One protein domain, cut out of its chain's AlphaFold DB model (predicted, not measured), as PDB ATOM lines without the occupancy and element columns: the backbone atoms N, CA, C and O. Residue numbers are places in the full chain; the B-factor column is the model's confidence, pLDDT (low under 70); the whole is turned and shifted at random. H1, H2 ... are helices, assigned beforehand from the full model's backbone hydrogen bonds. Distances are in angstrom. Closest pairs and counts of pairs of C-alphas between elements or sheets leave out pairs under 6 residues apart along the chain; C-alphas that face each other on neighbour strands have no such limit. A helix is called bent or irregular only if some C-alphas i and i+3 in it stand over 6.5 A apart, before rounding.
ATOM      1  N   ALA A 245      25.463 -36.910  25.239       60.12
ATOM      2  CA  ALA A 245      26.864 -36.586  25.497       60.12
ATOM      3  C   ALA A 245      27.079 -35.629  26.676       60.12
ATOM      4  O   ALA A 245      28.178 -35.608  27.233       60.12
ATOM      5  N   TRP A 246      26.065 -34.877  27.127       77.50
ATOM      6  CA  TRP A 246      26.198 -34.067  28.342       77.50
ATOM      7  C   TRP A 246      26.547 -34.928  29.563       77.50
ATOM      8  O   TRP A 246      27.287 -34.466  30.432       77.50
ATOM      9  N   LEU A 247      26.087 -36.187  29.603       76.00
ATOM     10  CA  LEU A 247      26.377 -37.139  30.683       76.00
ATOM     11  C   LEU A 247      27.865 -37.487  30.792       76.00
ATOM     12  O   LEU A 247      28.324 -37.891  31.856       76.00
ATOM     13  N   THR A 248      28.631 -37.305  29.715       71.69
ATOM     14  CA  THR A 248      30.073 -37.586  29.705       71.69
ATOM     15  C   THR A 248      30.897 -36.475  30.355       71.69
ATOM     16  O   THR A 248      32.070 -36.678  30.668       71.69
ATOM     17  N   HIS A 249      30.310 -35.293  30.580       76.00
ATOM     18  CA  HIS A 249      31.051 -34.147  31.079       76.00
ATOM     19  C   HIS A 249      30.956 -34.025  32.611       76.00
ATOM     20  O   HIS A 249      29.864 -33.831  33.154       76.00
ATOM     21  N   PRO A 250      32.093 -34.004  33.334       81.00
ATOM     22  CA  PRO A 250      32.120 -34.107  34.798       81.00
ATOM     23  C   PRO A 250      31.430 -32.941  35.526       81.00
ATOM     24  O   PRO A 250      31.029 -33.074  36.676       81.00
ATOM     25  N   LYS A 251      31.267 -31.785  34.867       85.69
ATOM     26  CA  LYS A 251      30.573 -30.610  35.433       85.69
ATOM     27  C   LYS A 251      29.038 -30.641  35.321       85.69
ATOM     28  O   LYS A 251      28.403 -29.809  35.966       85.69
ATOM     29  N   LEU A 252      28.440 -31.562  34.553       84.19
ATOM     30  CA  LEU A 252      26.983 -31.597  34.353       84.19
ATOM     31  C   LEU A 252      26.190 -31.714  35.675       84.19
ATOM     32  O   LEU A 252      25.269 -30.919  35.863       84.19
ATOM     33  N   PRO A 253      26.525 -32.624  36.617       86.38
ATOM     34  CA  PRO A 253      25.744 -32.773  37.849       86.38
ATOM     35  C   PRO A 253      25.716 -31.490  38.688       86.38
ATOM     36  O   PRO A 253      24.672 -31.097  39.208       86.38
ATOM     37  N   ASN A 254      26.854 -30.796  38.763       87.00
ATOM     38  CA  ASN A 254      26.973 -29.537  39.495       87.00
ATOM     39  C   ASN A 254      26.173 -28.415  38.829       87.00
ATOM     40  O   ASN A 254      25.563 -27.609  39.525       87.00
ATOM     41  N   LEU A 255      26.132 -28.385  37.495       86.75
ATOM     42  CA  LEU A 255      25.342 -27.414  36.744       86.75
ATOM     43  C   LEU A 255      23.837 -27.611  36.965       86.75
ATOM     44  O   LEU A 255      23.133 -26.635  37.220       86.75
ATOM     45  N   ILE A 256      23.344 -28.853  36.915       86.62
ATOM     46  CA  ILE A 256      21.929 -29.159  37.190       86.62
ATOM     47  C   ILE A 256      21.586 -28.762  38.627       86.62
ATOM     48  O   ILE A 256      20.606 -28.057  38.851       86.62
ATOM     49  N   LYS A 257      22.435 -29.131  39.595       85.19
ATOM     50  CA  LYS A 257      22.238 -28.791  41.010       85.19
ATOM     51  C   LYS A 257      22.238 -27.279  41.259       85.19
ATOM     52  O   LYS A 257      21.428 -26.801  42.041       85.19
ATOM     53  N   ALA A 258      23.107 -26.527  40.583       84.06
ATOM     54  CA  ALA A 258      23.153 -25.066  40.677       84.06
ATOM     55  C   ALA A 258      21.962 -24.377  39.987       84.06
ATOM     56  O   ALA A 258      21.613 -23.253  40.336       84.06
ATOM     57  N   SER A 259      21.337 -25.045  39.014       83.19
ATOM     58  CA  SER A 259      20.182 -24.524  38.272       83.19
ATOM     59  C   SER A 259      18.843 -24.814  38.954       83.19
ATOM     60  O   SER A 259      17.817 -24.292  38.518       83.19
ATOM     61  N   TRP A 260      18.843 -25.647  39.999       84.19
ATOM     62  CA  TRP A 260      17.637 -26.162  40.634       84.19
ATOM     63  C   TRP A 260      17.472 -25.620  42.055       84.19
ATOM     64  O   TRP A 260      18.256 -25.944  42.948       84.19
ATOM     65  N   ASN A 261      16.432 -24.816  42.287       81.25
ATOM     66  CA  ASN A 261      16.146 -24.221  43.592       81.25
ATOM     67  C   ASN A 261      14.836 -24.770  44.178       81.25
ATOM     68  O   ASN A 261      13.756 -24.551  43.631       81.25
ATOM     69  N   MET A 262      14.919 -25.434  45.333       75.56
ATOM     70  CA  MET A 262      13.770 -26.056  46.008       75.56
ATOM     71  C   MET A 262      12.711 -25.051  46.499       75.56
ATOM     72  O   MET A 262      11.586 -25.451  46.774       75.56
ATOM     73  N   GLY A 263      13.042 -23.757  46.590       75.06
ATOM     74  CA  GLY A 263      12.103 -22.689  46.960       75.06
ATOM     75  C   GLY A 263      11.301 -22.100  45.793       75.06
ATOM     76  O   GLY A 263      10.534 -21.162  45.998       75.06
ATOM     77  N   VAL A 264      11.487 -22.601  44.567       78.75
ATOM     78  CA  VAL A 264      10.872 -22.067  43.344       78.75
ATOM     79  C   VAL A 264       9.953 -23.116  42.710       78.75
ATOM     80  O   VAL A 264      10.203 -24.318  42.796       78.75
ATOM     81  N   ASN A 265       8.878 -22.669  42.049       82.94
ATOM     82  CA  ASN A 265       7.969 -23.547  41.311       82.94
ATOM     83  C   ASN A 265       8.727 -24.404  40.276       82.94
ATOM     84  O   ASN A 265       9.616 -23.926  39.568       82.94
ATOM     85  N   TRP A 266       8.308 -25.662  40.158       77.56
ATOM     86  CA  TRP A 266       8.822 -26.658  39.222       77.56
ATOM     87  C   TRP A 266       9.008 -26.155  37.779       77.56
ATOM     88  O   TRP A 266      10.066 -26.366  37.188       77.56
ATOM     89  N   ASN A 267       8.029 -25.440  37.215       77.44
ATOM     90  CA  ASN A 267       8.105 -24.938  35.836       77.44
ATOM     91  C   ASN A 267       9.217 -23.898  35.652       77.44
ATOM     92  O   ASN A 267       9.904 -23.892  34.630       77.44
ATOM     93  N   ASN A 268       9.439 -23.055  36.659       78.88
ATOM     94  CA  ASN A 268      10.497 -22.049  36.630       78.88
ATOM     95  C   ASN A 268      11.880 -22.704  36.783       78.88
ATOM     96  O   ASN A 268      12.822 -22.300  36.103       78.88
ATOM     97  N   ASN A 269      11.997 -23.754  37.605       82.12
ATOM     98  CA  ASN A 269      13.220 -24.559  37.692       82.12
ATOM     99  C   ASN A 269      13.547 -25.255  36.365       82.12
ATOM    100  O   ASN A 269      14.700 -25.231  35.931       82.12
ATOM    101  N   LEU A 270      12.539 -25.817  35.688       82.31
ATOM    102  CA  LEU A 270      12.693 -26.410  34.358       82.31
ATOM    103  C   LEU A 270      13.191 -25.388  33.334       82.31
ATOM    104  O   LEU A 270      14.176 -25.654  32.650       82.31
ATOM    105  N   GLN A 271      12.566 -24.210  33.257       81.94
ATOM    106  CA  GLN A 271      12.978 -23.156  32.324       81.94
ATOM    107  C   GLN A 271      14.390 -22.633  32.618       81.94
ATOM    108  O   GLN A 271      15.188 -22.466  31.695       81.94
ATOM    109  N   CYS A 272      14.726 -22.422  33.894       83.44
ATOM    110  CA  CYS A 272      16.057 -21.984  34.315       83.44
ATOM    111  C   CYS A 272      17.126 -23.031  33.969       83.44
ATOM    112  O   CYS A 272      18.143 -22.718  33.351       83.44
ATOM    113  N   THR A 273      16.852 -24.301  34.274       87.00
ATOM    114  CA  THR A 273      17.746 -25.422  33.953       87.00
ATOM    115  C   THR A 273      17.912 -25.586  32.448       87.00
ATOM    116  O   THR A 273      19.033 -25.731  31.966       87.00
ATOM    117  N   GLN A 274      16.826 -25.484  31.681       83.88
ATOM    118  CA  GLN A 274      16.856 -25.506  30.222       83.88
ATOM    119  C   GLN A 274      17.716 -24.369  29.655       83.88
ATOM    120  O   GLN A 274      18.539 -24.599  28.765       83.88
ATOM    121  N   HIS A 275      17.554 -23.148  30.170       83.19
ATOM    122  CA  HIS A 275      18.342 -21.990  29.756       83.19
ATOM    123  C   HIS A 275      19.833 -22.190  30.056       83.19
ATOM    124  O   HIS A 275      20.666 -22.049  29.159       83.19
ATOM    125  N   ASN A 276      20.163 -22.594  31.285       85.56
ATOM    126  CA  ASN A 276      21.541 -22.806  31.719       85.56
ATOM    127  C   ASN A 276      22.215 -23.952  30.962       85.56
ATOM    128  O   ASN A 276      23.357 -23.800  30.541       85.56
ATOM    129  N   LEU A 277      21.510 -25.063  30.716       84.75
ATOM    130  CA  LEU A 277      22.012 -26.164  29.890       84.75
ATOM    131  C   LEU A 277      22.224 -25.728  28.442       84.75
ATOM    132  O   LEU A 277      23.239 -26.073  27.848       84.75
ATOM    133  N   THR A 278      21.317 -24.926  27.878       77.94
ATOM    134  CA  THR A 278      21.462 -24.410  26.507       77.94
ATOM    135  C   THR A 278      22.679 -23.493  26.385       77.94
ATOM    136  O   THR A 278      23.459 -23.633  25.442       77.94
ATOM    137  N   LYS A 279      22.868 -22.584  27.348       80.44
ATOM    138  CA  LYS A 279      24.019 -21.677  27.408       80.44
ATOM    139  C   LYS A 279      25.325 -22.445  27.621       80.44
ATOM    140  O   LYS A 279      26.267 -22.286  26.854       80.44
ATOM    141  N   TRP A 280      25.350 -23.351  28.594       84.44
ATOM    142  CA  TRP A 280      26.513 -24.186  28.881       84.44
ATOM    143  C   TRP A 280      26.886 -25.095  27.708       84.44
ATOM    144  O   TRP A 280      28.068 -25.248  27.409       84.44
ATOM    145  N   ASN A 281      25.900 -25.644  26.994       77.62
ATOM    146  CA  ASN A 281      26.126 -26.402  25.769       77.62
ATOM    147  C   ASN A 281      26.811 -25.535  24.701       77.62
ATOM    148  O   ASN A 281      27.793 -25.971  24.109       77.62
ATOM    149  N   GLN A 282      26.362 -24.291  24.501       67.94
ATOM    150  CA  GLN A 282      27.007 -23.349  23.574       67.94
ATOM    151  C   GLN A 282      28.439 -22.981  23.990       67.94
ATOM    152  O   GLN A 282      29.295 -22.834  23.122       67.94
ATOM    153  N   GLU A 283      28.706 -22.845  25.287       72.69
ATOM    154  CA  GLU A 283      30.014 -22.428  25.814       72.69
ATOM    155  C   GLU A 283      31.023 -23.582  25.926       72.69
ATOM    156  O   GLU A 283      32.220 -23.373  25.749       72.69
ATOM    157  N   THR A 284      30.554 -24.799  26.220       67.31
ATOM    158  CA  THR A 284      31.413 -25.947  26.569       67.31
ATOM    159  C   THR A 284      31.550 -26.946  25.428       67.31
ATOM    160  O   THR A 284      32.651 -27.409  25.142       67.31
ATOM    161  N   PHE A 285      30.445 -27.279  24.763       61.66
ATOM    162  CA  PHE A 285      30.454 -28.176  23.604       61.66
ATOM    163  C   PHE A 285      30.454 -27.396  22.284       61.66
ATOM    164  O   PHE A 285      30.921 -27.898  21.261       61.66
ATOM    165  N   GLY A 286      29.943 -26.161  22.303       60.66
ATOM    166  CA  GLY A 286      29.599 -25.428  21.096       60.66
ATOM    167  C   GLY A 286      28.456 -26.106  20.344       60.66
ATOM    168  O   GLY A 286      27.881 -27.112  20.759       60.66
TER     169      GLY A 286
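What this domain is: This is residues 245 to 286 of the 335 residues of an uncharacterized protein of Cajanus cajan (UniProt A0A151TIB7). The model is a lopsided helical hairpin: the long helix H3 makes the length of the domain, the shorter H2 runs back along part of it at a slant, and a turn joins them at one end. The very short helix H1 sits at the other, open end of this hairpin, near H3 and beyond the first residue of H2, while residues 262 to 267 stick out at the turn. The printed part has 42 residues with three named helices, in the order H1, H2, H3, and no named strand; the class is all helix. The whole is only just compact, close to loose, with a radius of gyration of the C-alphas of 10.6 A, and it is elongated, spanning 29 by 16 by 13 A.

How they stand to each other: Begin at Ala 245, where H1 takes residues 245 to 248; a tight link of 3 residues leads from it to H2, residues 252 to 259. H1 and H2 are close but not clearly touching: look at Trp 246 and Leu 252, whose C-alphas are their closest, 6.5 A apart. From H2 a short link of 6 residues brings you to H3, residues 266 to 285. H2 and H3 touch, and their closest C-alphas, those of Ser 259 and Thr 273, are 5.0 A apart. Their lines stand at a steep tilt of 45 degrees and they run opposite ways, as a helical hairpin. H3 touches H2 with residues 269 to 277 alone. H1 and H3 are near each other, with 6 pairs of C-alphas within 10 A. In the backbone, each O i to N i+4 pair of H2 and H3 is within hydrogen-bond range; H1 is too short for such a pair, and its one O i to N i+3 pair is within range.

Where its parts are: Find C-alpha 245 at (26.864, -36.586, 25.497); from there H1 runs through its 4 residues to Thr 248. Next go to C-alpha 252 at (26.983, -31.597, 34.353), where H2 begins; its 8 residues measure 10.6 A from first to last C-alpha and end at Ser 259. H3 begins at Trp 266, with its C-alpha at (8.822, -26.658, 39.222), and its 20 residues run 26.7 A to C-alpha 285 at (30.454, -28.176, 23.604). No helix is bent.

The domain as a whole: The two C-alphas farthest apart are those of Gly 263 and Gly 286, at 31.3 A, while the first and last printed C-alphas, of Ala 245 and Gly 286, are 12.3 A apart. Residues 262 to 267, of which 266 and 267 belong to H3, stand free. The printed part has no cut and no long link. Read the B-factor column for the confidence: the mean pLDDT of the printed part is 79.2, and residues 245, 282 and 284 to 286 are under 70.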